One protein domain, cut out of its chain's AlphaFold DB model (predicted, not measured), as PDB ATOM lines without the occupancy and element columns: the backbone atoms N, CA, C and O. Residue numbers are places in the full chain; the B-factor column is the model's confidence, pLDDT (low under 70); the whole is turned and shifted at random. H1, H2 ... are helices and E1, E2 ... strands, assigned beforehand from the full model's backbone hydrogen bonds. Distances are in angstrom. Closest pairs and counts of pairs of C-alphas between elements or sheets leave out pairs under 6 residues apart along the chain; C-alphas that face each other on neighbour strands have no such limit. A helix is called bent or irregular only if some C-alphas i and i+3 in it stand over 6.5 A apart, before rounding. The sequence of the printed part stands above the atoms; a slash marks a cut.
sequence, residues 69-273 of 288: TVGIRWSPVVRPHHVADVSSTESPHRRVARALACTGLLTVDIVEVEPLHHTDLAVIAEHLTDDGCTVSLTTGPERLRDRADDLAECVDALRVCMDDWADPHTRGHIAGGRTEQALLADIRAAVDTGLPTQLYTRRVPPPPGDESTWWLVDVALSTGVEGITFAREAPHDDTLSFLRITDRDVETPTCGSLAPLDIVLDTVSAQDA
ATOM      1  N   THR A  69     129.901 162.810 133.323       72.56
ATOM      2  CA  THR A  69     128.995 161.796 132.797       72.56
ATOM      3  C   THR A  69     128.002 161.357 133.881       72.56
ATOM      4  O   THR A  69     128.363 161.081 135.027       72.56
ATOM      5  N   VAL A  70     126.713 161.330 133.539       84.56
ATOM      6  CA  VAL A  70     125.644 160.888 134.455       84.56
ATOM      7  C   VAL A  70     125.637 159.372 134.596       84.56
ATOM      8  O   VAL A  70     125.325 158.848 135.660       84.56
ATOM      9  N   GLY A  71     126.016 158.675 133.533       86.75
ATOM     10  CA  GLY A  71     126.091 157.231 133.494       86.75
ATOM     11  C   GLY A  71     126.979 156.747 132.368       86.75
ATOM     12  O   GLY A  71     127.319 157.500 131.463       86.75
ATOM     13  N   ILE A  72     127.343 155.482 132.396       87.94
ATOM     14  CA  ILE A  72     128.161 154.881 131.343       87.94
ATOM     15  C   ILE A  72     127.443 153.696 130.737       87.94
ATOM     16  O   ILE A  72     126.642 153.038 131.394       87.94
ATOM     17  N   ARG A  73     127.799 153.401 129.500       87.19
ATOM     18  CA  ARG A  73     127.539 152.129 128.861       87.19
ATOM     19  C   ARG A  73     128.750 151.222 129.047       87.19
ATOM     20  O   ARG A  73     129.864 151.622 128.713       87.19
ATOM     21  N   TRP A  74     128.532 150.013 129.548       86.75
ATOM     22  CA  TRP A  74     129.562 149.003 129.748       86.75
ATOM     23  C   TRP A  74     129.171 147.703 129.052       86.75
ATOM     24  O   TRP A  74     128.125 147.129 129.330       86.75
ATOM     25  N   SER A  75     130.025 147.228 128.149       83.25
ATOM     26  CA  SER A  75     129.935 145.872 127.609       83.25
ATOM     27  C   SER A  75     130.961 145.005 128.329       83.25
ATOM     28  O   SER A  75     132.135 145.094 127.970       83.25
ATOM     29  N   PRO A  76     130.570 144.176 129.308       72.06
ATOM     30  CA  PRO A  76     131.504 143.362 130.083       72.06
ATOM     31  C   PRO A  76     131.998 142.117 129.329       72.06
ATOM     32  O   PRO A  76     132.877 141.419 129.815       72.06
ATOM     33  N   VAL A  77     131.464 141.826 128.137       67.06
ATOM     34  CA  VAL A  77     131.894 140.680 127.326       67.06
ATOM     35  C   VAL A  77     133.364 140.835 126.926       67.06
ATOM     36  O   VAL A  77     133.731 141.711 126.141       67.06
ATOM     37  N   VAL A  78     134.202 139.937 127.440       55.81
ATOM     38  CA  VAL A  78     135.613 139.807 127.069       55.81
ATOM     39  C   VAL A  78     135.709 138.768 125.953       55.81
ATOM     40  O   VAL A  78     135.294 137.622 126.132       55.81
ATOM     41  N   ARG A  79     136.240 139.139 124.778       50.38
ATOM     42  CA  ARG A  79     136.496 138.156 123.710       50.38
ATOM     43  C   ARG A  79     137.499 137.108 124.222       50.38
ATOM     44  O   ARG A  79     138.467 137.483 124.885       50.38
ATOM     45  N   PRO A  80     137.328 135.810 123.911       42.88
ATOM     46  CA  PRO A  80     138.242 134.762 124.349       42.88
ATOM     47  C   PRO A  80     139.564 134.843 123.573       42.88
ATOM     48  O   PRO A  80     139.804 134.102 122.621       42.88
ATOM     49  N   HIS A  81     140.449 135.753 123.967       39.34
ATOM     50  CA  HIS A  81     141.844 135.760 123.543       39.34
ATOM     51  C   HIS A  81     142.704 135.551 124.786       39.34
ATOM     52  O   HIS A  81     142.904 136.454 125.583       39.34
ATOM     53  N   HIS A  82     143.114 134.288 124.959       41.44
ATOM     54  CA  HIS A  82     144.000 133.773 126.003       41.44
ATOM     55  C   HIS A  82     143.731 134.312 127.413       41.44
ATOM     56  O   HIS A  82     144.385 135.235 127.894       41.44
ATOM     57  N   VAL A  83     142.817 133.638 128.116       43.00
ATOM     58  CA  VAL A  83     142.742 133.707 129.577       43.00
ATOM     59  C   VAL A  83     144.087 133.222 130.118       43.00
ATOM     60  O   VAL A  83     144.378 132.026 130.110       43.00
ATOM     61  N   ALA A  84     144.939 134.159 130.536       46.47
ATOM     62  CA  ALA A  84     146.013 133.836 131.453       46.47
ATOM     63  C   ALA A  84     145.372 133.252 132.717       46.47
ATOM     64  O   ALA A  84     144.355 133.761 133.192       46.47
ATOM     65  N   ASP A  85     145.961 132.178 133.227       43.38
ATOM     66  CA  ASP A  85     145.548 131.493 134.446       43.38
ATOM     67  C   ASP A  85     145.821 132.415 135.647       43.38
ATOM     68  O   ASP A  85     146.869 132.363 136.293       43.38
ATOM     69  N   VAL A  86     144.930 133.385 135.870       45.38
ATOM     70  CA  VAL A  86     145.020 134.301 137.003       45.38
ATOM     71  C   VAL A  86     144.229 133.672 138.137       45.38
ATOM     72  O   VAL A  86     143.003 133.729 138.168       45.38
ATOM     73  N   SER A  87     144.959 133.116 139.100       45.59
ATOM     74  CA  SER A  87     144.502 132.566 140.385       45.59
ATOM     75  C   SER A  87     143.865 133.604 141.335       45.59
ATOM     76  O   SER A  87     143.957 133.501 142.558       45.59
ATOM     77  N   SER A  88     143.221 134.632 140.780       51.91
ATOM     78  CA  SER A  88     142.507 135.682 141.497       51.91
ATOM     79  C   SER A  88     141.138 135.170 141.935       51.91
ATOM     80  O   SER A  88     140.322 134.775 141.109       51.91
ATOM     81  N   THR A  89     140.857 135.235 143.234       58.75
ATOM     82  CA  THR A  89     139.528 134.966 143.809       58.75
ATOM     83  C   THR A  89     138.486 136.032 143.449       58.75
ATOM     84  O   THR A  89     137.293 135.819 143.647       58.75
ATOM     85  N   GLU A  90     138.914 137.182 142.923       64.75
ATOM     86  CA  GLU A  90     138.047 138.268 142.469       64.75
ATOM     87  C   GLU A  90     137.984 138.282 140.936       64.75
ATOM     88  O   GLU A  90     139.025 138.379 140.274       64.75
ATOM     89  N   SER A  91     136.779 138.201 140.362       73.19
ATOM     90  CA  SER A  91     136.609 138.290 138.910       73.19
ATOM     91  C   SER A  91     136.963 139.703 138.405       73.19
ATOM     92  O   SER A  91     136.691 140.693 139.093       73.19
ATOM     93  N   PRO A  92     137.543 139.847 137.197       74.31
ATOM     94  CA  PRO A  92     137.819 141.156 136.598       74.31
ATOM     95  C   PRO A  92     136.582 142.064 136.530       74.31
ATOM     96  O   PRO A  92     136.687 143.266 136.776       74.31
ATOM     97  N   HIS A  93     135.402 141.489 136.277       76.44
ATOM     98  CA  HIS A  93     134.139 142.226 136.247       76.44
ATOM     99  C   HIS A  93     133.782 142.823 137.608       76.44
ATOM    100  O   HIS A  93     133.388 143.984 137.678       76.44
ATOM    101  N   ARG A  94     133.991 142.078 138.700       77.56
ATOM    102  CA  ARG A  94     133.744 142.568 140.063       77.56
ATOM    103  C   ARG A  94     134.616 143.774 140.399       77.56
ATOM    104  O   ARG A  94     134.132 144.759 140.955       77.56
ATOM    105  N   ARG A  95     135.890 143.730 140.004       80.44
ATOM    106  CA  ARG A  95     136.819 144.848 140.206       80.44
ATOM    107  C   ARG A  95     136.390 146.094 139.435       80.44
ATOM    108  O   ARG A  95     136.461 147.193 139.981       80.44
ATOM    109  N   VAL A  96     135.939 145.929 138.190       83.88
ATOM    110  CA  VAL A  96     135.420 147.046 137.389       83.88
ATOM    111  C   VAL A  96     134.131 147.591 137.983       83.88
ATOM    112  O   VAL A  96     134.069 148.792 138.205       83.88
ATOM    113  N   ALA A  97     133.158 146.748 138.332       85.25
ATOM    114  CA  ALA A  97     131.914 147.184 138.968       85.25
ATOM    115  C   ALA A  97     132.186 148.044 140.214       85.25
ATOM    116  O   ALA A  97     131.663 149.150 140.331       85.25
ATOM    117  N   ARG A  98     133.110 147.609 141.079       83.31
ATOM    118  CA  ARG A  98     133.537 148.381 142.254       83.31
ATOM    119  C   ARG A  98     134.231 149.697 141.893       83.31
ATOM    120  O   ARG A  98     134.024 150.711 142.550       83.31
ATOM    121  N   ALA A  99     135.080 149.699 140.867       86.19
ATOM    122  CA  ALA A  99     135.719 150.927 140.407       86.19
ATOM    123  C   ALA A  99     134.685 151.924 139.864       86.19
ATOM    124  O   ALA A  99     134.757 153.103 140.195       86.19
ATOM    125  N   LEU A 100     133.710 151.441 139.086       87.06
ATOM    126  CA  LEU A 100     132.615 152.230 138.527       87.06
ATOM    127  C   LEU A 100     131.729 152.817 139.623       87.06
ATOM    128  O   LEU A 100     131.447 154.011 139.599       87.06
ATOM    129  N   ALA A 101     131.368 152.025 140.622       84.75
ATOM    130  CA  ALA A 101     130.620 152.488 141.779       84.75
ATOM    131  C   ALA A 101     131.283 153.682 142.499       84.75
ATOM    132  O   ALA A 101     130.626 154.662 142.851       84.75
ATOM    133  N   CYS A 102     132.614 153.674 142.625       85.88
ATOM    134  CA  CYS A 102     133.371 154.763 143.251       85.88
ATOM    135  C   CYS A 102     133.432 156.061 142.424       85.88
ATOM    136  O   CYS A 102     133.922 157.075 142.922       85.88
ATOM    137  N   THR A 103     132.979 156.062 141.167       84.25
ATOM    138  CA  THR A 103     133.047 157.253 140.300       84.25
ATOM    139  C   THR A 103     131.908 158.247 140.541       84.25
ATOM    140  O   THR A 103     131.926 159.353 140.001       84.25
ATOM    141  N   GLY A 104     130.919 157.874 141.362       85.88
ATOM    142  CA  GLY A 104     129.756 158.706 141.653       85.88
ATOM    143  C   GLY A 104     128.778 158.822 140.485       85.88
ATOM    144  O   GLY A 104     127.997 159.776 140.462       85.88
ATOM    145  N   LEU A 105     128.822 157.899 139.515       90.56
ATOM    146  CA  LEU A 105     127.823 157.770 138.449       90.56
ATOM    147  C   LEU A 105     126.427 157.575 139.045       90.56
ATOM    148  O   LEU A 105     126.266 157.024 140.128       90.56
ATOM    149  N   LEU A 106     125.406 158.041 138.330       92.88
ATOM    150  CA  LEU A 106     124.019 157.781 138.708       92.88
ATOM    151  C   LEU A 106     123.526 156.465 138.120       92.88
ATOM    152  O   LEU A 106     122.665 155.837 138.723       92.88
ATOM    153  N   THR A 107     124.057 156.054 136.963       93.75
ATOM    154  CA  THR A 107     123.635 154.821 136.296       93.75
ATOM    155  C   THR A 107     124.762 154.103 135.560       93.75
ATOM    156  O   THR A 107     125.717 154.723 135.086       93.75
ATOM    157  N   VAL A 108     124.586 152.801 135.369       92.69
ATOM    158  CA  VAL A 108     125.365 151.974 134.445       92.69
ATOM    159  C   VAL A 108     124.408 151.209 133.530       92.69
ATOM    160  O   VAL A 108     123.501 150.527 133.997       92.69
ATOM    161  N   ASP A 109     124.605 151.341 132.221       91.12
ATOM    162  CA  ASP A 109     123.951 150.546 131.183       91.12
ATOM    163  C   ASP A 109     124.844 149.377 130.795       91.12
ATOM    164  O   ASP A 109     125.836 149.559 130.089       91.12
ATOM    165  N   ILE A 110     124.498 148.182 131.256       89.31
ATOM    166  CA  ILE A 110     125.162 146.954 130.845       89.31
ATOM    167  C   ILE A 110     124.607 146.566 129.477       89.31
ATOM    168  O   ILE A 110     123.396 146.438 129.309       89.31
ATOM    169  N   VAL A 111     125.478 146.392 128.488       84.94
ATOM    170  CA  VAL A 111     125.076 146.013 127.130       84.94
ATOM    171  C   VAL A 111     125.648 144.657 126.787       84.94
ATOM    172  O   VAL A 111     126.859 144.452 126.848       84.94
ATOM    173  N   GLU A 112     124.768 143.746 126.391       68.06
ATOM    174  CA  GLU A 112     125.120 142.372 126.061       68.06
ATOM    175  C   GLU A 112     124.640 142.033 124.649       68.06
ATOM    176  O   GLU A 112     123.480 142.248 124.302       68.06
ATOM    177  N   VAL A 113     125.553 141.508 123.824       55.59
ATOM    178  CA  VAL A 113     125.213 140.936 122.505       55.59
ATOM    179  C   VAL A 113     124.893 139.444 122.639       55.59
ATOM    180  O   VAL A 113     124.032 138.931 121.939       55.59
ATOM    181  N   GLU A 114     125.528 138.777 123.602       57.34
ATOM    182  CA  GLU A 114     125.079 137.520 124.192       57.34
ATOM    183  C   GLU A 114     125.273 137.642 125.699       57.34
ATOM    184  O   GLU A 114     126.295 138.197 126.124       57.34
ATOM    185  N   PRO A 115     124.312 137.195 126.517       55.44
ATOM    186  CA  PRO A 115     124.375 137.481 127.929       55.44
ATOM    187  C   PRO A 115     125.612 136.878 128.585       55.44
ATOM    188  O   PRO A 115     125.926 135.706 128.349       55.44
ATOM    189  N   LEU A 116     126.268 137.641 129.469       56.50
ATOM    190  CA  LEU A 116     127.141 137.042 130.469       56.50
ATOM    191  C   LEU A 116     126.369 135.932 131.187       56.50
ATOM    192  O   LEU A 116     125.134 135.957 131.291       56.50
ATOM    193  N   HIS A 117     127.096 134.955 131.729       64.25
ATOM    194  CA  HIS A 117     126.474 133.988 132.620       64.25
ATOM    195  C   HIS A 117     125.679 134.729 133.700       64.25
ATOM    196  O   HIS A 117     126.184 135.674 134.305       64.25
ATOM    197  N   HIS A 118     124.434 134.292 133.922       62.62
ATOM    198  CA  HIS A 118     123.488 134.922 134.849       62.62
ATOM    199  C   HIS A 118     124.150 135.324 136.176       62.62
ATOM    200  O   HIS A 118     123.987 136.443 136.656       62.62
ATOM    201  N   THR A 119     124.944 134.408 136.734       71.56
ATOM    202  CA  THR A 119     125.667 134.584 137.992       71.56
ATOM    203  C   THR A 119     126.595 135.799 137.988       71.56
ATOM    204  O   THR A 119     126.629 136.529 138.972       71.56
ATOM    205  N   ASP A 120     127.321 136.049 136.897       78.31
ATOM    206  CA  ASP A 120     128.220 137.200 136.808       78.31
ATOM    207  C   ASP A 120     127.436 138.510 136.713       78.31
ATOM    208  O   ASP A 120     127.800 139.484 137.371       78.31
ATOM    209  N   LEU A 121     126.340 138.530 135.945       84.44
ATOM    210  CA  LEU A 121     125.486 139.714 135.829       84.44
ATOM    211  C   LEU A 121     124.888 140.104 137.185       84.44
ATOM    212  O   LEU A 121     124.944 141.274 137.554       84.44
ATOM    213  N   ALA A 122     124.356 139.132 137.929       85.00
ATOM    214  CA  ALA A 122     123.774 139.377 139.244       85.00
ATOM    215  C   ALA A 122     124.803 139.985 140.209       85.00
ATOM    216  O   ALA A 122     124.532 141.010 140.827       85.00
ATOM    217  N   VAL A 123     126.016 139.420 140.263       83.75
ATOM    218  CA  VAL A 123     127.109 139.928 141.111       83.75
ATOM    219  C   VAL A 123     127.551 141.334 140.692       83.75
ATOM    220  O   VAL A 123     127.826 142.183 141.539       83.75
ATOM    221  N   ILE A 124     127.640 141.603 139.386       87.81
ATOM    222  CA  ILE A 124     127.975 142.936 138.871       87.81
ATOM    223  C   ILE A 124     126.914 143.955 139.295       87.81
ATOM    224  O   ILE A 124     127.257 145.031 139.788       87.81
ATOM    225  N   ALA A 125     125.643 143.626 139.080       91.00
ATOM    226  CA  ALA A 125     124.545 144.533 139.347       91.00
ATOM    227  C   ALA A 125     124.390 144.797 140.852       91.00
ATOM    228  O   ALA A 125     124.270 145.954 141.243       91.00
ATOM    229  N   GLU A 126     124.519 143.767 141.695       89.81
ATOM    230  CA  GLU A 126     124.545 143.896 143.160       89.81
ATOM    231  C   GLU A 126     125.580 144.941 143.594       89.81
ATOM    232  O   GLU A 126     125.219 145.938 144.213       89.81
ATOM    233  N   HIS A 127     126.833 144.813 143.149       89.00
ATOM    234  CA  HIS A 127     127.887 145.770 143.494       89.00
ATOM    235  C   HIS A 127     127.590 147.209 143.075       89.00
ATOM    236  O   HIS A 127     127.836 148.138 143.839       89.00
ATOM    237  N   LEU A 128     127.068 147.408 141.865       92.25
ATOM    238  CA  LEU A 128     126.709 148.743 141.390       92.25
ATOM    239  C   LEU A 128     125.543 149.325 142.197       92.25
ATOM    240  O   LEU A 128     125.551 150.508 142.548       92.25
ATOM    241  N   THR A 129     124.548 148.495 142.505       93.44
ATOM    242  CA  THR A 129     123.344 148.927 143.214       93.44
ATOM    243  C   THR A 129     123.562 149.190 144.702       93.44
ATOM    244  O   THR A 129     122.943 150.121 145.227       93.44
ATOM    245  N   ASP A 130     124.450 148.440 145.362       90.12
ATOM    246  CA  ASP A 130     124.854 148.643 146.761       90.12
ATOM    247  C   ASP A 130     125.527 150.004 146.968       90.12
ATOM    248  O   ASP A 130     125.280 150.686 147.964       90.12
ATOM    249  N   ASP A 131     126.309 150.445 145.985       88.12
ATOM    250  CA  ASP A 131     126.964 151.754 145.986       88.12
ATOM    251  C   ASP A 131     126.060 152.881 145.438       88.12
ATOM    252  O   ASP A 131     126.484 154.026 145.264       88.12
ATOM    253  N   GLY A 132     124.777 152.587 145.201       90.31
ATOM    254  CA  GLY A 132     123.757 153.581 144.878       90.31
ATOM    255  C   GLY A 132     123.663 153.974 143.401       90.31
ATOM    256  O   GLY A 132     122.953 154.936 143.096       90.31
ATOM    257  N   CYS A 133     124.308 153.238 142.490       93.25
ATOM    258  CA  CYS A 133     124.101 153.390 141.049       93.25
ATOM    259  C   CYS A 133     122.844 152.635 140.609       93.25
ATOM    260  O   CYS A 133     122.605 151.514 141.055       93.25
ATOM    261  N   THR A 134     122.065 153.194 139.686       96.25
ATOM    262  CA  THR A 134     121.064 152.387 138.979       96.25
ATOM    263  C   THR A 134     121.704 151.514 137.914       96.25
ATOM    264  O   THR A 134     122.709 151.893 137.310       96.25
ATOM    265  N   VAL A 135     121.103 150.360 137.645       95.12
ATOM    266  CA  VAL A 135     121.584 149.424 136.625       95.12
ATOM    267  C   VAL A 135     120.493 149.172 135.597       95.12
ATOM    268  O   VAL A 135     119.405 148.718 135.937       95.12
ATOM    269  N   SER A 136     120.786 149.442 134.327       94.56
ATOM    270  CA  SER A 136     119.948 149.009 133.204       94.56
ATOM    271  C   SER A 136     120.656 147.926 132.402       94.56
ATOM    272  O   SER A 136     121.870 148.000 132.232       94.56
ATOM    273  N   LEU A 137     119.904 146.980 131.847       92.88
ATOM    274  CA  LEU A 137     120.411 146.009 130.879       92.88
ATOM    275  C   LEU A 137     119.849 146.311 129.491       92.88
ATOM    276  O   LEU A 137     118.636 146.414 129.330       92.88
ATOM    277  N   THR A 138     120.712 146.394 128.484       90.69
ATOM    278  CA  THR A 138     120.313 146.387 127.075       90.69
ATOM    279  C   THR A 138     120.737 145.068 126.438       90.69
ATOM    280  O   THR A 138     121.930 144.783 126.342       90.69
ATOM    281  N   THR A 139     119.770 144.260 126.003       88.81
ATOM    282  CA  THR A 139     120.018 142.906 125.482       88.81
ATOM    283  C   THR A 139     119.022 142.532 124.388       88.81
ATOM    284  O   THR A 139     117.995 143.194 124.221       88.81
ATOM    285  N   GLY A 140     119.333 141.498 123.611       88.12
ATOM    286  CA  GLY A 140     118.403 140.920 122.648       88.12
ATOM    287  C   GLY A 140     117.223 140.208 123.330       88.12
ATOM    288  O   GLY A 140     117.262 139.910 124.525       88.12
ATOM    289  N   PRO A 141     116.133 139.939 122.598       86.50
ATOM    290  CA  PRO A 141     114.969 139.243 123.143       86.50
ATOM    291  C   PRO A 141     115.211 137.747 123.409       86.50
ATOM    292  O   PRO A 141     114.345 137.068 123.963       86.50
ATOM    293  N   GLU A 142     116.337 137.182 122.974       81.50
ATOM    294  CA  GLU A 142     116.634 135.759 123.097       81.50
ATOM    295  C   GLU A 142     116.734 135.323 124.562       81.50
ATOM    296  O   GLU A 142     117.476 135.895 125.356       81.50
ATOM    297  N   ARG A 143     116.017 134.245 124.916       81.12
ATOM    298  CA  ARG A 143     116.027 133.635 126.262       81.12
ATOM    299  C   ARG A 143     115.550 134.562 127.381       81.12
ATOM    300  O   ARG A 143     115.689 134.215 128.551       81.12
ATOM    301  N   LEU A 144     114.955 135.705 127.042       88.00
ATOM    302  CA  LEU A 144     114.498 136.668 128.035       88.00
ATOM    303  C   LEU A 144     113.455 136.049 128.972       88.00
ATOM    304  O   LEU A 144     113.512 136.266 130.177       88.00
ATOM    305  N   ARG A 145     112.577 135.190 128.442       90.75
ATOM    306  CA  ARG A 145     111.607 134.437 129.248       90.75
ATOM    307  C   ARG A 145     112.257 133.587 130.331       90.75
ATOM    308  O   ARG A 145     111.761 133.565 131.447       90.75
ATOM    309  N   ASP A 146     113.348 132.902 130.003       88.62
ATOM    310  CA  ASP A 146     114.020 131.986 130.929       88.62
ATOM    311  C   ASP A 146     114.751 132.734 132.052       88.62
ATOM    312  O   ASP A 146     115.165 132.117 133.026       88.62
ATOM    313  N   ARG A 147     114.956 134.045 131.886       88.19
ATOM    314  CA  ARG A 147     115.765 134.891 132.770       88.19
ATOM    315  C   ARG A 147     114.988 136.032 133.422       88.19
ATOM    316  O   ARG A 147     115.571 136.786 134.190       88.19
ATOM    317  N   ALA A 148     113.718 136.210 133.074       91.12
ATOM    318  CA  ALA A 148     112.952 137.402 133.415       91.12
ATOM    319  C   ALA A 148     112.868 137.644 134.929       91.12
ATOM    320  O   ALA A 148     113.035 138.783 135.365       91.12
ATOM    321  N   ASP A 149     112.631 136.583 135.704       91.69
ATOM    322  CA  ASP A 149     112.535 136.660 137.164       91.69
ATOM    323  C   ASP A 149     113.871 137.089 137.765       91.69
ATOM    324  O   ASP A 149     113.944 138.097 138.464       91.69
ATOM    325  N   ASP A 150     114.949 136.398 137.401       89.69
ATOM    326  CA  ASP A 150     116.262 136.703 137.952       89.69
ATOM    327  C   ASP A 150     116.762 138.108 137.546       89.69
ATOM    328  O   ASP A 150     117.418 138.811 138.318       89.69
ATOM    329  N   LEU A 151     116.435 138.560 136.328       91.25
ATOM    330  CA  LEU A 151     116.733 139.925 135.884       91.25
ATOM    331  C   LEU A 151     115.976 140.965 136.717       91.25
ATOM    332  O   LEU A 151     116.554 141.988 137.077       91.25
ATOM    333  N   ALA A 152     114.714 140.704 137.056       92.88
ATOM    334  CA  ALA A 152     113.914 141.603 137.883       92.88
ATOM    335  C   ALA A 152     114.468 141.765 139.310       92.88
ATOM    336  O   ALA A 152     114.196 142.777 139.959       92.88
ATOM    337  N   GLU A 153     115.253 140.799 139.792       91.75
ATOM    338  CA  GLU A 153     115.921 140.876 141.093       91.75
ATOM    339  C   GLU A 153     117.213 141.702 141.059       91.75
ATOM    340  O   GLU A 153     117.580 142.291 142.077       91.75
ATOM    341  N   CYS A 154     117.902 141.762 139.914       90.38
ATOM    342  CA  CYS A 154     119.245 142.339 139.842       90.38
ATOM    343  C   CYS A 154     119.346 143.672 139.089       90.38
ATOM    344  O   CYS A 154     120.252 144.445 139.389       90.38
ATOM    345  N   VAL A 155     118.441 143.993 138.156       94.38
ATOM    346  CA  VAL A 155     118.489 145.262 137.406       94.38
ATOM    347  C   VAL A 155     117.281 146.157 137.678       94.38
ATOM    348  O   VAL A 155     116.188 145.701 137.998       94.38
ATOM    349  N   ASP A 156     117.472 147.466 137.525       96.62
ATOM    350  CA  ASP A 156     116.422 148.470 137.724       96.62
ATOM    351  C   ASP A 156     115.567 148.694 136.465       96.62
ATOM    352  O   ASP A 156     114.441 149.193 136.558       96.62
ATOM    353  N   ALA A 157     116.108 148.372 135.284       95.88
ATOM    354  CA  ALA A 157     115.457 148.577 133.994       95.88
ATOM    355  C   ALA A 157     115.992 147.637 132.903       95.88
ATOM    356  O   ALA A 157     117.173 147.284 132.885       95.88
ATOM    357  N   LEU A 158     115.133 147.308 131.938       94.81
ATOM    358  CA  LEU A 158     115.456 146.489 130.773       94.81
ATOM    359  C   LEU A 158     115.148 147.223 129.463       94.81
ATOM    360  O   LEU A 158     114.062 147.767 129.260       94.81
ATOM    361  N   ARG A 159     116.092 147.170 128.530       93.75
ATOM    362  CA  ARG A 159     115.942 147.615 127.146       93.75
ATOM    363  C   ARG A 159     116.134 146.436 126.205       93.75
ATOM    364  O   ARG A 159     117.226 145.884 126.099       93.75
ATOM    365  N   VAL A 160     115.075 146.064 125.498       92.88
ATOM    366  CA  VAL A 160     115.107 144.964 124.533       92.88
ATOM    367  C   VAL A 160     115.510 145.512 123.169       92.88
ATOM    368  O   VAL A 160     114.788 146.318 122.582       92.88
ATOM    369  N   CYS A 161     116.673 145.104 122.674       89.62
ATOM    370  CA  CYS A 161     117.202 145.523 121.386       89.62
ATOM    371  C   CYS A 161     116.424 144.870 120.238       89.62
ATOM    372  O   CYS A 161     116.377 143.648 120.114       89.62
ATOM    373  N   MET A 162     115.847 145.699 119.372       88.00
ATOM    374  CA  MET A 162     114.993 145.283 118.261       88.00
ATOM    375  C   MET A 162     115.663 145.468 116.896       88.00
ATOM    376  O   MET A 162     114.984 145.397 115.880       88.00
ATOM    377  N   ASP A 163     116.972 145.720 116.831       81.75
ATOM    378  CA  ASP A 163     117.654 146.099 115.581       81.75
ATOM    379  C   ASP A 163     117.524 145.064 114.456       81.75
ATOM    380  O   ASP A 163     117.389 145.443 113.288       81.75
ATOM    381  N   ASP A 164     117.536 143.778 114.808       77.56
ATOM    382  CA  ASP A 164     117.396 142.676 113.851       77.56
ATOM    383  C   ASP A 164     115.931 142.414 113.470       77.56
ATOM    384  O   ASP A 164     115.658 141.835 112.417       77.56
ATOM    385  N   TRP A 165     114.993 142.894 114.294       78.81
ATOM    386  CA  TRP A 165     113.544 142.727 114.151       78.81
ATOM    387  C   TRP A 165     112.834 143.929 113.537       78.81
ATOM    388  O   TRP A 165     111.768 143.789 112.943       78.81
ATOM    389  N   ALA A 166     113.414 145.118 113.642       74.31
ATOM    390  CA  ALA A 166     112.808 146.339 113.141       74.31
ATOM    391  C   ALA A 166     112.693 146.335 111.609       74.31
ATOM    392  O   ALA A 166     111.792 146.970 111.079       74.31
ATOM    393  N   ASP A 167     113.529 145.586 110.892       75.31
ATOM    394  CA  ASP A 167     113.575 145.586 109.429       75.31
ATOM    395  C   ASP A 167     112.677 144.506 108.807       75.31
ATOM    396  O   ASP A 167     112.933 143.313 108.993       75.31
ATOM    397  N   PRO A 168     111.638 144.884 108.037       72.12
ATOM    398  CA  PRO A 168     110.722 143.933 107.412       72.12
ATOM    399  C   PRO A 168     111.425 142.883 106.542       72.12
ATOM    400  O   PRO A 168     110.956 141.748 106.452       72.12
ATOM    401  N   HIS A 169     112.557 143.233 105.922       69.69
ATOM    402  CA  HIS A 169     113.311 142.319 105.066       69.69
ATOM    403  C   HIS A 169     114.094 141.281 105.864       69.69
ATOM    404  O   HIS A 169     114.340 140.185 105.358       69.69
ATOM    405  N   THR A 170     114.466 141.593 107.107       68.00
ATOM    406  CA  THR A 170     115.146 140.644 107.988       68.00
ATOM    407  C   THR A 170     114.172 139.890 108.879       68.00
ATOM    408  O   THR A 170     114.501 138.761 109.217       68.00
ATOM    409  N   ARG A 171     112.962 140.414 109.167       70.81
ATOM    410  CA  ARG A 171     111.902 139.773 109.990       70.81
ATOM    411  C   ARG A 171     111.605 138.316 109.647       70.81
ATOM    412  O   ARG A 171     111.391 137.513 110.549       70.81
ATOM    413  N   GLY A 172     111.627 137.954 108.365       57.28
ATOM    414  CA  GLY A 172     111.423 136.569 107.917       57.28
ATOM    415  C   GLY A 172     112.660 135.664 108.016       57.28
ATOM    416  O   GLY A 172     112.544 134.449 107.880       57.28
ATOM    417  N   HIS A 173     113.838 136.245 108.244       55.00
ATOM    418  CA  HIS A 173     115.144 135.580 108.243       55.00
ATOM    419  C   HIS A 173     115.842 135.599 109.610       55.00
ATOM    420  O   HIS A 173     116.992 135.171 109.712       55.00
ATOM    421  N   ILE A 174     115.169 136.088 110.653       57.94
ATOM    422  CA  ILE A 174     115.788 136.316 111.959       57.94
ATOM    423  C   ILE A 174     116.288 135.011 112.577       57.94
ATOM    424  O   ILE A 174     115.658 133.952 112.477       57.94
ATOM    425  N   ALA A 175     117.468 135.145 113.186       51.59
ATOM    426  CA  ALA A 175     118.299 134.142 113.832       51.59
ATOM    427  C   ALA A 175     117.530 132.894 114.301       51.59
ATOM    428  O   ALA A 175     116.747 132.918 115.250       51.59
ATOM    429  N   GLY A 176     117.777 131.770 113.624       57.34
ATOM    430  CA  GLY A 176     117.358 130.448 114.091       57.34
ATOM    431  C   GLY A 176     115.891 130.073 113.857       57.34
ATOM    432  O   GLY A 176     115.444 129.082 114.428       57.34
ATOM    433  N   GLY A 177     115.136 130.809 113.030       65.38
ATOM    434  CA  GLY A 177     113.761 130.427 112.666       65.38
ATOM    435  C   GLY A 177     112.724 130.705 113.758       65.38
ATOM    436  O   GLY A 177     111.689 130.036 113.821       65.38
ATOM    437  N   ARG A 178     112.996 131.675 114.640       73.50
ATOM    438  CA  ARG A 178     112.038 132.104 115.666       73.50
ATOM    439  C   ARG A 178     110.837 132.801 115.032       73.50
ATOM    440  O   ARG A 178     110.966 133.547 114.069       73.50
ATOM    441  N   THR A 179     109.663 132.587 115.619       83.38
ATOM    442  CA  THR A 179     108.435 133.268 115.204       83.38
ATOM    443  C   THR A 179     108.264 134.587 115.952       83.38
ATOM    444  O   THR A 179     108.688 134.725 117.101       83.38
ATOM    445  N   GLU A 180     107.557 135.535 115.338       86.12
ATOM    446  CA  GLU A 180     107.126 136.777 115.996       86.12
ATOM    447  C   GLU A 180     106.347 136.494 117.292       86.12
ATOM    448  O   GLU A 180     106.552 137.146 118.309       86.12
ATOM    449  N   GLN A 181     105.513 135.452 117.314       88.06
ATOM    450  CA  GLN A 181     104.790 135.059 118.524       88.06
ATOM    451  C   GLN A 181     105.730 134.665 119.674       88.06
ATOM    452  O   GLN A 181     105.445 134.982 120.830       88.06
ATOM    453  N   ALA A 182     106.841 133.983 119.373       88.25
ATOM    454  CA  ALA A 182     107.836 133.622 120.377       88.25
ATOM    455  C   ALA A 182     108.555 134.863 120.924       88.25
ATOM    456  O   ALA A 182     108.696 134.976 122.139       88.25
ATOM    457  N   LEU A 183     108.922 135.809 120.050       89.81
ATOM    458  CA  LEU A 183     109.462 137.116 120.438       89.81
ATOM    459  C   LEU A 183     108.516 137.847 121.401       89.81
ATOM    460  O   LEU A 183     108.918 138.237 122.494       89.81
ATOM    461  N   LEU A 184     107.248 138.019 121.009       92.94
ATOM    462  CA  LEU A 184     106.267 138.746 121.819       92.94
ATOM    463  C   LEU A 184     106.080 138.098 123.194       92.94
ATOM    464  O   LEU A 184     105.919 138.793 124.192       92.94
ATOM    465  N   ALA A 185     106.087 136.767 123.252       92.62
ATOM    466  CA  ALA A 185     105.953 136.038 124.505       92.62
ATOM    467  C   ALA A 185     107.198 136.157 125.405       92.62
ATOM    468  O   ALA A 185     107.054 136.140 126.623       92.62
ATOM    469  N   ASP A 186     108.394 136.323 124.841       92.25
ATOM    470  CA  ASP A 186     109.609 136.575 125.625       92.25
ATOM    471  C   ASP A 186     109.632 137.979 126.229       92.25
ATOM    472  O   ASP A 186     109.955 138.131 127.404       92.25
ATOM    473  N   ILE A 187     109.230 138.994 125.459       94.94
ATOM    474  CA  ILE A 187     109.131 140.373 125.959       94.94
ATOM    475  C   ILE A 187     108.056 140.469 127.047       94.94
ATOM    476  O   ILE A 187     108.298 141.062 128.095       94.94
ATOM    477  N   ARG A 188     106.887 139.846 126.833       95.81
ATOM    478  CA  ARG A 188     105.816 139.805 127.844       95.81
ATOM    479  C   ARG A 188     106.277 139.177 129.147       95.81
ATOM    480  O   ARG A 188     105.957 139.712 130.195       95.81
ATOM    481  N   ALA A 189     107.064 138.103 129.084       94.44
ATOM    482  CA  ALA A 189     107.572 137.463 130.289       94.44
ATOM    483  C   ALA A 189     108.367 138.443 131.167       94.44
ATOM    484  O   ALA A 189     108.132 138.482 132.366       94.44
ATOM    485  N   ALA A 190     109.224 139.292 130.586       93.94
ATOM    486  CA  ALA A 190     109.922 140.340 131.341       93.94
ATOM    487  C   ALA A 190     108.990 141.440 131.874       93.94
ATOM    488  O   ALA A 190     109.183 141.934 132.980       93.94
ATOM    489  N   VAL A 191     107.960 141.822 131.117       95.69
ATOM    490  CA  VAL A 191     106.965 142.803 131.584       95.69
ATOM    491  C   VAL A 191     106.142 142.246 132.754       95.69
ATOM    492  O   VAL A 191     105.848 142.974 133.707       95.69
ATOM    493  N   ASP A 192     105.793 140.960 132.708       96.25
ATOM    494  CA  ASP A 192     104.951 140.283 133.696       96.25
ATOM    495  C   ASP A 192     105.638 140.145 135.066       96.25
ATOM    496  O   ASP A 192     104.947 140.154 136.089       96.25
ATOM    497  N   THR A 193     106.978 140.129 135.124       95.31
ATOM    498  CA  THR A 193     107.731 140.195 136.397       95.31
ATOM    499  C   THR A 193     107.691 141.581 137.043       95.31
ATOM    500  O   THR A 193     108.053 141.755 138.206       95.31
ATOM    501  N   GLY A 194     107.208 142.590 136.313       94.31
ATOM    502  CA  GLY A 194     107.141 143.973 136.767       94.31
ATOM    503  C   GLY A 194     108.441 144.756 136.591       94.31
ATOM    504  O   GLY A 194     108.496 145.900 137.051       94.31
ATOM    505  N   LEU A 195     109.448 144.184 135.921       94.25
ATOM    506  CA  LEU A 195     110.672 144.880 135.534       94.25
ATOM    507  C   LEU A 195     110.342 145.990 134.515       94.25
ATOM    508  O   LEU A 195     109.789 145.690 133.450       94.25
ATOM    509  N   PRO A 196     110.662 147.271 134.795       95.62
ATOM    510  CA  PRO A 196     110.479 148.348 133.828       95.62
ATOM    511  C   PRO A 196     111.188 148.006 132.517       95.62
ATOM    512  O   PRO A 196     112.404 147.830 132.497       95.62
ATOM    513  N   THR A 197     110.421 147.879 131.435       95.12
ATOM    514  CA  THR A 197     110.917 147.351 130.156       95.12
ATOM    515  C   THR A 197     110.561 148.288 129.009       95.12
ATOM    516  O   THR A 197     109.443 148.802 128.944       95.12
ATOM    517  N   GLN A 198     111.500 148.505 128.089       94.50
ATOM    518  CA  GLN A 198     111.306 149.264 126.852       94.50
ATOM    519  C   GLN A 198     111.879 148.536 125.643       94.50
ATOM    520  O   GLN A 198     112.829 147.763 125.759       94.50
ATOM    521  N   LEU A 199     111.334 148.838 124.466       92.94
ATOM    522  CA  LEU A 199     111.985 148.493 123.207       92.94
ATOM    523  C   LEU A 199     113.089 149.507 122.922       92.94
ATOM    524  O   LEU A 199     112.936 150.700 123.177       92.94
ATOM    525  N   TYR A 200     114.193 149.040 122.363       90.00
ATOM    526  CA  TYR A 200     115.337 149.857 121.996       90.00
ATOM    527  C   TYR A 200     115.752 149.549 120.562       90.00
ATOM    528  O   TYR A 200     115.841 148.386 120.173       90.00
ATOM    529  N   THR A 201     116.046 150.578 119.776       84.62
ATOM    530  CA  THR A 201     116.685 150.403 118.471       84.62
ATOM    531  C   THR A 201     117.697 151.509 118.203       84.62
ATOM    532  O   THR A 201     117.486 152.665 118.565       84.62
ATOM    533  N   ARG A 202     118.816 151.146 117.570       78.19
ATOM    534  CA  ARG A 202     119.819 152.087 117.046       78.19
ATOM    535  C   ARG A 202     119.472 152.604 115.663       78.19
ATOM    536  O   ARG A 202     120.109 153.537 115.186       78.19
ATOM    537  N   ARG A 203     118.497 151.993 114.994       71.25
ATOM    538  CA  ARG A 203     118.055 152.485 113.697       71.25
ATOM    539  C   ARG A 203     117.370 153.830 113.922       71.25
ATOM    540  O   ARG A 203     116.481 153.940 114.767       71.25
ATOM    541  N   VAL A 204     117.811 154.843 113.172       62.50
ATOM    542  CA  VAL A 204     117.168 156.164 113.125       62.50
ATOM    543  C   VAL A 204     115.662 155.941 112.987       62.50
ATOM    544  O   VAL A 204     115.284 155.135 112.131       62.50
ATOM    545  N   PRO A 205     114.813 156.598 113.807       62.06
ATOM    546  CA  PRO A 205     113.373 156.413 113.719       62.06
ATOM    547  C   PRO A 205     112.970 156.683 112.273       62.06
ATOM    548  O   PRO A 205     113.209 157.791 111.775       62.06
ATOM    549  N   PRO A 206     112.440 155.680 111.556       61.00
ATOM    550  CA  PRO A 206     112.084 155.908 110.180       61.00
ATOM    551  C   PRO A 206     110.934 156.927 110.140       61.00
ATOM    552  O   PRO A 206     110.202 157.082 111.129       61.00
ATOM    553  N   PRO A 207     110.824 157.705 109.049       65.38
ATOM    554  CA  PRO A 207     109.937 158.859 108.987       65.38
ATOM    555  C   PRO A 207     108.502 158.501 109.409       65.38
ATOM    556  O   PRO A 207     108.069 157.362 109.206       65.38
ATOM    557  N   PRO A 208     107.736 159.455 109.977       62.62
ATOM    558  CA  PRO A 208     106.362 159.203 110.397       62.62
ATOM    559  C   PRO A 208     105.557 158.507 109.293       62.62
ATOM    560  O   PRO A 208     105.445 159.025 108.181       62.62
ATOM    561  N   GLY A 209     105.002 157.332 109.599       65.81
ATOM    562  CA  GLY A 209     104.280 156.507 108.628       65.81
ATOM    563  C   GLY A 209     105.031 155.279 108.108       65.81
ATOM    564  O   GLY A 209     104.431 154.523 107.347       65.81
ATOM    565  N   ASP A 210     106.285 155.060 108.509       80.19
ATOM    566  CA  ASP A 210     107.037 153.855 108.155       80.19
ATOM    567  C   ASP A 210     106.491 152.587 108.831       80.19
ATOM    568  O   ASP A 210     106.120 152.596 110.009       80.19
ATOM    569  N   GLU A 211     106.469 151.483 108.084       81.88
ATOM    570  CA  GLU A 211     105.982 150.179 108.551       81.88
ATOM    571  C   GLU A 211     106.769 149.661 109.763       81.88
ATOM    572  O   GLU A 211     106.205 149.014 110.641       81.88
ATOM    573  N   SER A 212     108.062 149.969 109.852       81.06
ATOM    574  CA  SER A 212     108.928 149.550 110.955       81.06
ATOM    575  C   SER A 212     108.605 150.271 112.250       81.06
ATOM    576  O   SER A 212     108.528 149.635 113.301       81.06
ATOM    577  N   THR A 213     108.355 151.580 112.172       81.00
ATOM    578  CA  THR A 213     107.905 152.365 113.327       81.00
ATOM    579  C   THR A 213     106.568 151.842 113.832       81.00
ATOM    580  O   THR A 213     106.421 151.605 115.028       81.00
ATOM    581  N   TRP A 214     105.609 151.613 112.931       84.94
ATOM    582  CA  TRP A 214     104.298 151.086 113.313       84.94
ATOM    583  C   TRP A 214     104.375 149.688 113.904       84.94
ATOM    584  O   TRP A 214     103.752 149.431 114.926       84.94
ATOM    585  N   TRP A 215     105.196 148.816 113.326       87.31
ATOM    586  CA  TRP A 215     105.401 147.485 113.875       87.31
ATOM    587  C   TRP A 215     105.990 147.536 115.292       87.31
ATOM    588  O   TRP A 215     105.506 146.834 116.174       87.31
ATOM    589  N   LEU A 216     106.973 148.405 115.561       88.31
ATOM    590  CA  LEU A 216     107.504 148.586 116.920       88.31
ATOM    591  C   LEU A 216     106.439 149.112 117.894       88.31
ATOM    592  O   LEU A 216     106.405 148.674 119.042       88.31
ATOM    593  N   VAL A 217     105.563 150.016 117.445       87.94
ATOM    594  CA  VAL A 217     104.409 150.490 118.231       87.94
ATOM    595  C   VAL A 217     103.453 149.338 118.536       87.94
ATOM    596  O   VAL A 217     103.095 149.144 119.696       87.94
ATOM    597  N   ASP A 218     103.104 148.527 117.540       90.38
ATOM    598  CA  ASP A 218     102.221 147.372 117.714       90.38
ATOM    599  C   ASP A 218     102.826 146.340 118.674       90.38
ATOM    600  O   ASP A 218     102.125 145.821 119.547       90.38
ATOM    601  N   VAL A 219     104.134 146.075 118.571       91.44
ATOM    602  CA  VAL A 219     104.871 145.226 119.518       91.44
ATOM    603  C   VAL A 219     104.802 145.821 120.918       91.44
ATOM    604  O   VAL A 219     104.489 145.097 121.864       91.44
ATOM    605  N   ALA A 220     105.055 147.122 121.069       91.81
ATOM    606  CA  ALA A 220     105.060 147.770 122.373       91.81
ATOM    607  C   ALA A 220     103.687 147.678 123.058       91.81
ATOM    608  O   ALA A 220     103.589 147.206 124.193       91.81
ATOM    609  N   LEU A 221     102.620 148.016 122.332       91.56
ATOM    610  CA  LEU A 221     101.241 147.898 122.808       91.56
ATOM    611  C   LEU A 221     100.873 146.445 123.133       91.56
ATOM    612  O   LEU A 221     100.281 146.160 124.172       91.56
ATOM    613  N   SER A 222     101.268 145.503 122.274       92.69
ATOM    614  CA  SER A 222     100.943 144.083 122.435       92.69
ATOM    615  C   SER A 222     101.671 143.415 123.599       92.69
ATOM    616  O   SER A 222     101.234 142.354 124.055       92.69
ATOM    617  N   THR A 223     102.800 143.967 124.034       94.50
ATOM    618  CA  THR A 223     103.653 143.389 125.084       94.50
ATOM    619  C   THR A 223     103.546 144.123 126.415       94.50
ATOM    620  O   THR A 223     103.894 143.543 127.435       94.50
ATOM    621  N   GLY A 224     103.023 145.353 126.427       93.56
ATOM    622  CA  GLY A 224     102.860 146.152 127.643       93.56
ATOM    623  C   GLY A 224     104.149 146.827 128.121       93.56
ATOM    624  O   GLY A 224     104.214 147.260 129.271       93.56
ATOM    625  N   VAL A 225     105.167 146.916 127.262       94.50
ATOM    626  CA  VAL A 225     106.384 147.697 127.538       94.50
ATOM    627  C   VAL A 225     106.055 149.184 127.666       94.50
ATOM    628  O   VAL A 225     105.078 149.685 127.111       94.50
ATOM    629  N   GLU A 226     106.895 149.921 128.383       90.88
ATOM    630  CA  GLU A 226     106.619 151.316 128.735       90.88
ATOM    631  C   GLU A 226     106.844 152.303 127.581       90.88
ATOM    632  O   GLU A 226     106.410 153.454 127.634       90.88
ATOM    633  N   GLY A 227     107.539 151.881 126.528       90.25
ATOM    634  CA  GLY A 227     107.841 152.737 125.391       90.25
ATOM    635  C   GLY A 227     108.909 152.176 124.470       90.25
ATOM    636  O   GLY A 227     109.373 151.043 124.622       90.25
ATOM    637  N   ILE A 228     109.284 153.011 123.510       89.69
ATOM    638  CA  ILE A 228     110.269 152.716 122.476       89.69
ATOM    639  C   ILE A 228     111.323 153.806 122.530       89.69
ATOM    640  O   ILE A 228     111.003 154.992 122.476       89.69
ATOM    641  N   THR A 229     112.580 153.404 122.623       86.62
ATOM    642  CA  THR A 229     113.724 154.298 122.583       86.62
ATOM    643  C   THR A 229     114.462 154.133 121.262       86.62
ATOM    644  O   THR A 229     114.951 153.050 120.941       86.62
ATOM    645  N   PHE A 230     114.589 155.238 120.533       82.06
ATOM    646  CA  PHE A 230     115.430 155.331 119.351       82.06
ATOM    647  C   PHE A 230     116.750 155.994 119.742       82.06
ATOM    648  O   PHE A 230     116.785 157.171 120.116       82.06
ATOM    649  N   ALA A 231     117.842 155.238 119.689       75.12
ATOM    650  CA  ALA A 231     119.165 155.816 119.834       75.12
ATOM    651  C   ALA A 231     119.507 156.593 118.567       75.12
ATOM    652  O   ALA A 231     119.521 156.037 117.470       75.12
ATOM    653  N   ARG A 232     119.801 157.887 118.717       63.38
ATOM    654  CA  ARG A 232     120.447 158.634 117.641       63.38
ATOM    655  C   ARG A 232     121.885 158.152 117.542       63.38
ATOM    656  O   ARG A 232     122.601 158.166 118.543       63.38
ATOM    657  N   GLU A 233     122.312 157.740 116.352       51.75
ATOM    658  CA  GLU A 233     123.740 157.595 116.082       51.75
ATOM    659  C   GLU A 233     124.406 158.937 116.408       51.75
ATOM    660  O   GLU A 233     124.063 159.975 115.835       51.75
ATOM    661  N   ALA A 234     125.315 158.936 117.383       47.19
ATOM    662  CA  ALA A 234     126.225 160.055 117.538       47.19
ATOM    663  C   ALA A 234     127.029 160.181 116.229       47.19
ATOM    664  O   ALA A 234     127.332 159.149 115.613       47.19
ATOM    665  N   PRO A 235     127.379 161.404 115.779       39.75
ATOM    666  CA  PRO A 235     128.376 161.542 114.727       39.75
ATOM    667  C   PRO A 235     129.597 160.729 115.159       39.75
ATOM    668  O   PRO A 235     130.070 160.904 116.280       39.75
ATOM    669  N   HIS A 236     130.013 159.782 114.315       38.84
ATOM    670  CA  HIS A 236     131.169 158.930 114.568       38.84
ATOM    671  C   HIS A 236     132.356 159.818 114.947       38.84
ATOM    672  O   HIS A 236     132.913 160.512 114.102       38.84
ATOM    673  N   ASP A 237     132.727 159.798 116.220       32.06
ATOM    674  CA  ASP A 237     134.134 159.826 116.563       32.06
ATOM    675  C   ASP A 237     134.561 158.357 116.470       32.06
ATOM    676  O   ASP A 237     133.889 157.493 117.046       32.06
ATOM    677  N   ASP A 238     135.609 158.051 115.703       32.62
ATOM    678  CA  ASP A 238     136.066 156.694 115.319       32.62
ATOM    679  C   ASP A 238     136.423 155.767 116.514       32.62
ATOM    680  O   ASP A 238     136.960 154.673 116.353       32.62
ATOM    681  N   THR A 239     136.112 156.182 117.741       33.72
ATOM    682  CA  THR A 239     136.293 155.457 118.999       33.72
ATOM    683  C   THR A 239     135.024 154.764 119.513       33.72
ATOM    684  O   THR A 239     135.130 153.908 120.389       33.72
ATOM    685  N   LEU A 240     133.834 155.077 118.974       34.94
ATOM    686  CA  LEU A 240     132.542 154.518 119.421       34.94
ATOM    687  C   LEU A 240     131.894 153.550 118.425       34.94
ATOM    688  O   LEU A 240     130.675 153.349 118.430       34.94
ATOM    689  N   SER A 241     132.706 152.877 117.614       29.44
ATOM    690  CA  SER A 241     132.263 151.654 116.960       29.44
ATOM    691  C   SER A 241     131.860 150.664 118.052       29.44
ATOM    692  O   SER A 241     132.708 150.111 118.754       29.44
ATOM    693  N   PHE A 242     130.555 150.393 118.188       36.84
ATOM    694  CA  PHE A 242     130.146 149.064 118.627       36.84
ATOM    695  C   PHE A 242     130.950 148.115 117.758       36.84
ATOM    696  O   PHE A 242     130.753 148.128 116.544       36.84
ATOM    697  N   LEU A 243     131.886 147.382 118.362       32.47
ATOM    698  CA  LEU A 243     132.641 146.347 117.684       32.47
ATOM    699  C   LEU A 243     131.618 145.457 116.986       32.47
ATOM    700  O   LEU A 243     131.007 144.587 117.608       32.47
ATOM    701  N   ARG A 244     131.398 145.698 115.689       33.66
ATOM    702  CA  ARG A 244     130.712 144.737 114.851       33.66
ATOM    703  C   ARG A 244     131.565 143.493 114.994       33.66
ATOM    704  O   ARG A 244     132.784 143.543 114.856       33.66
ATOM    705  N   ILE A 245     130.929 142.376 115.319       37.25
ATOM    706  CA  ILE A 245     131.587 141.075 115.505       37.25
ATOM    707  C   ILE A 245     132.379 140.653 114.240       37.25
ATOM    708  O   ILE A 245     133.157 139.706 114.267       37.25
ATOM    709  N   THR A 246     132.259 141.401 113.139       35.97
ATOM    710  CA  THR A 246     133.044 141.256 111.913       35.97
ATOM    711  C   THR A 246     134.417 141.944 111.918       35.97
ATOM    712  O   THR A 246     135.247 141.554 111.103       35.97
ATOM    713  N   ASP A 247     134.698 142.904 112.809       36.81
ATOM    714  CA  ASP A 247     136.024 143.536 112.905       36.81
ATOM    715  C   ASP A 247     136.954 142.679 113.776       36.81
ATOM    716  O   ASP A 247     136.946 142.721 115.016       36.81
ATOM    717  N   ARG A 248     137.720 141.831 113.081       40.00
ATOM    718  CA  ARG A 248     138.638 140.824 113.632       40.00
ATOM    719  C   ARG A 248     139.922 141.385 114.253       40.00
ATOM    720  O   ARG A 248     140.607 140.618 114.918       40.00
ATOM    721  N   ASP A 249     140.211 142.679 114.107       38.50
ATOM    722  CA  ASP A 249     141.571 143.196 114.340       38.50
ATOM    723  C   ASP A 249     141.705 144.236 115.472       38.50
ATOM    724  O   ASP A 249     142.777 144.808 115.646       38.50
ATOM    725  N   VAL A 250     140.663 144.480 116.282       42.75
ATOM    726  CA  VAL A 250     140.762 145.403 117.434       42.75
ATOM    727  C   VAL A 250     140.913 144.621 118.740       42.75
ATOM    728  O   VAL A 250     140.001 143.895 119.153       42.75
ATOM    729  N   GLU A 251     142.063 144.786 119.403       45.41
ATOM    730  CA  GLU A 251     142.330 144.285 120.756       45.41
ATOM    731  C   GLU A 251     141.225 144.760 121.712       45.41
ATOM    732  O   GLU A 251     141.069 145.951 121.978       45.41
ATOM    733  N   THR A 252     140.408 143.832 122.209       41.41
ATOM    734  CA  THR A 252     139.356 144.152 123.182       41.41
ATOM    735  C   THR A 252     139.969 144.108 124.586       41.41
ATOM    736  O   THR A 252     140.638 143.119 124.898       41.41
ATOM    737  N   PRO A 253     139.769 145.122 125.450       50.22
ATOM    738  CA  PRO A 253     140.318 145.105 126.802       50.22
ATOM    739  C   PRO A 253     139.810 143.898 127.599       50.22
ATOM    740  O   PRO A 253     138.670 143.459 127.435       50.22
ATOM    741  N   THR A 254     140.625 143.407 128.530       50.75
ATOM    742  CA  THR A 254     140.340 142.243 129.393       50.75
ATOM    743  C   THR A 254     139.147 142.412 130.340       50.75
ATOM    744  O   THR A 254     138.819 141.486 131.076       50.75
ATOM    745  N   CYS A 255     138.491 143.572 130.342       50.38
ATOM    746  CA  CYS A 255     137.312 143.875 131.151       50.38
ATOM    747  C   CYS A 255     136.141 144.467 130.344       50.38
ATOM    748  O   CYS A 255     135.201 145.016 130.928       50.38
ATOM    749  N   GLY A 256     136.200 144.356 129.013       58.34
ATOM    750  CA  GLY A 256     135.180 144.894 128.126       58.34
ATOM    751  C   GLY A 256     135.417 146.353 127.726       58.34
ATOM    752  O   GLY A 256     136.518 146.880 127.875       58.34
ATOM    753  N   SER A 257     134.393 147.007 127.178       62.88
ATOM    754  CA  SER A 257     134.473 148.393 126.694       62.88
ATOM    755  C   SER A 257     133.549 149.329 127.471       62.88
ATOM    756  O   SER A 257     132.449 148.944 127.873       62.88
ATOM    757  N   LEU A 258     134.007 150.566 127.679       65.81
ATOM    758  CA  LEU A 258     133.264 151.633 128.347       65.81
ATOM    759  C   LEU A 258     133.025 152.787 127.376       65.81
ATOM    760  O   LEU A 258     133.939 153.188 126.656       65.81
ATOM    761  N   ALA A 259     131.820 153.346 127.399       67.50
ATOM    762  CA  ALA A 259     131.464 154.550 126.658       67.50
ATOM    763  C   ALA A 259     130.595 155.475 127.527       67.50
ATOM    764  O   ALA A 259     129.764 154.977 128.293       67.50
ATOM    765  N   PRO A 260     130.733 156.808 127.422       63.91
ATOM    766  CA  PRO A 260     129.789 157.731 128.044       63.91
ATOM    767  C   PRO A 260     128.353 157.466 127.571       63.91
ATOM    768  O   PRO A 260     128.123 157.201 126.390       63.91
ATOM    769  N   LEU A 261     127.369 157.576 128.467       61.19
ATOM    770  CA  LEU A 261     125.943 157.488 128.123       61.19
ATOM    771  C   LEU A 261     125.417 158.820 127.541       61.19
ATOM    772  O   LEU A 261     124.299 159.234 127.831       61.19
ATOM    773  N   ASP A 262     126.214 159.497 126.712       53.78
ATOM    774  CA  ASP A 262     125.880 160.802 126.112       53.78
ATOM    775  C   ASP A 262     125.030 160.670 124.833       53.78
ATOM    776  O   ASP A 262     124.931 161.587 124.015       53.78
ATOM    777  N   ILE A 263     124.391 159.515 124.641       51.84
ATOM    778  CA  ILE A 263     123.522 159.268 123.494       51.84
ATOM    779  C   ILE A 263     122.187 159.958 123.757       51.84
ATOM    780  O   ILE A 263     121.485 159.648 124.718       51.84
ATOM    781  N   VAL A 264     121.812 160.878 122.871       52.28
ATOM    782  CA  VAL A 264     120.467 161.453 122.875       52.28
ATOM    783  C   VAL A 264     119.483 160.349 122.494       52.28
ATOM    784  O   VAL A 264     119.456 159.884 121.353       52.28
ATOM    785  N   LEU A 265     118.700 159.915 123.479       54.69
ATOM    786  CA  LEU A 265     117.654 158.913 123.320       54.69
ATOM    787  C   LEU A 265     116.309 159.609 123.086       54.69
ATOM    788  O   LEU A 265     115.759 160.281 123.970       54.69
ATOM    789  N   ASP A 266     115.759 159.425 121.887       55.66
ATOM    790  CA  ASP A 266     114.387 159.815 121.594       55.66
ATOM    791  C   ASP A 266     113.460 158.685 122.046       55.66
ATOM    792  O   ASP A 266     113.207 157.723 121.325       55.66
ATOM    793  N   THR A 267     112.985 158.780 123.285       62.81
ATOM    794  CA  THR A 267     111.967 157.874 123.822       62.81
ATOM    795  C   THR A 267     110.560 158.374 123.509       62.81
ATOM    796  O   THR A 267     110.218 159.523 123.820       62.81
ATOM    797  N   VAL A 268     109.739 157.487 122.950       67.06
ATOM    798  CA  VAL A 268     108.296 157.652 122.754       67.06
ATOM    799  C   VAL A 268     107.580 156.725 123.735       67.06
ATOM    800  O   VAL A 268     107.866 155.527 123.775       67.06
ATOM    801  N   SER A 269     106.674 157.271 124.548       70.81
ATOM    802  CA  SER A 269     105.836 156.457 125.435       70.81
ATOM    803  C   SER A 269     104.871 155.623 124.599       70.81
ATOM    804  O   SER A 269     104.253 156.147 123.671       70.81
ATOM    805  N   ALA A 270     104.690 154.348 124.947       59.81
ATOM    806  CA  ALA A 270     103.700 153.503 124.273       59.81
ATOM    807  C   ALA A 270     102.277 154.079 124.418       59.81
ATOM    808  O   ALA A 270     101.457 153.946 123.516       59.81
ATOM    809  N   GLN A 271     102.013 154.786 125.522       59.94
ATOM    810  CA  GLN A 271     100.716 155.406 125.809       59.94
ATOM    811  C   GLN A 271     100.426 156.635 124.936       59.94
ATOM    812  O   GLN A 271      99.269 156.911 124.639       59.94
ATOM    813  N   ASP A 272     101.460 157.351 124.485       55.31
ATOM    814  CA  ASP A 272     101.294 158.533 123.629       55.31
ATOM    815  C   ASP A 272     101.010 158.148 122.162       55.31
ATOM    816  O   ASP A 272     100.563 158.978 121.369       55.31
ATOM    817  N   ALA A 273     101.259 156.887 121.785       53.75
ATOM    818  CA  ALA A 273     101.062 156.388 120.425       53.75
ATOM    819  C   ALA A 273      99.591 156.059 120.093       53.75
ATOM    820  O   ALA A 273      99.238 156.010 118.914       53.75
TER     821      ALA A 273
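This is residues 69 to 273 of the 288 residues of an uncharacterized protein of Saccharomonospora azurea NA-128 (UniProt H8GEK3). A strongly twisted sheet of eight strands is curled like part of a barrel, open between its edge strands E7 and E8, with H1, H2, H3, H5 and H6 wrapped round one face as the second of two layers. Residues 84 to 90, within the link from E1 to H1, stick out, and residues 232 to 256 form a long loop with no named element. The printed part has 205 residues, with seven named helices and eight named strands in the order E1 H1 E2 H2 E3 H3 E4 H4 H5 E5 H6 E6 E7 E8 H7, a mixed class. The mixed sheet runs E7 E1 E2 E3 E4 E5 E6 E8, E1 to E6 parallel and both edges antiparallel. It is compact, with a radius of gyration of the C-alphas of 17.3 A and spans of 53 by 37 by 35 A.

E1 (residues 71 to 75) and E2 (107 to 111) are parallel at 22 degrees; N 74 and O 109 are 2.8 A apart, within hydrogen-bond range, as are the pairs that follow. H1 (92 to 101) touches H2 (118 to 130) at a shallow tilt of 23 degrees, closest C-alphas Ala 101 and Leu 128, 5.4 A. E3 (134 to 139) is parallel to E2, N 110 to O 136 2.8 A, and to E4 (157 to 161), N 159 to O 137 2.8 A. H3 (144 to 154) touches H2, closest C-alphas Ala 122 and Cys 154, 5.4 A; it is irregular, C-alphas 146 and 149 being 7.9 A apart. H4 (168 to 171) is not on the sheet. H5 (180 to 192), with residues 185 to 190, touches H3, closest C-alphas Arg 145 and Asp 186, 4.7 A. E5 (197 to 201) is parallel to E4, N 160 to O 198 2.8 A, and to E6 (227 to 231), N 229 to O 199 2.8 A. H6 (211 to 223), at a height over the sheet of 9.5 A, touches H5 at a steep tilt of 47 degrees, closest C-alphas Arg 188 and Thr 223, 5.0 A. E7 (257 to 260) is antiparallel to E1, N 73 to O 259 2.8 A. E8 (265 to 269) is antiparallel to E6, N 268 to O 228 2.8 A. H7 (270 to 273) only grazes the sheet. Each O i to N i+4 pair is within range in H1, H2, H5 and H6, and 5 of 7 in H3; H4 and H7 are too short for one.

E1 begins at C-alpha 71 (126.091, 157.231, 133.494). H2 and H5 are each 18.2 A long, H6 18.0 A and E3 16.5 A. H7 ends at C-alpha 273 (101.062, 156.388, 120.425).

The C-alphas of Ser 87 and Gly 209 are the two farthest apart, 56.6 A. The printed part has no cut. The links E1 to H1 and E6 to E7 are long. Mean pLDDT of the printed part is 74.3; residues 77 to 90 and 232 to 268 are among those under 70.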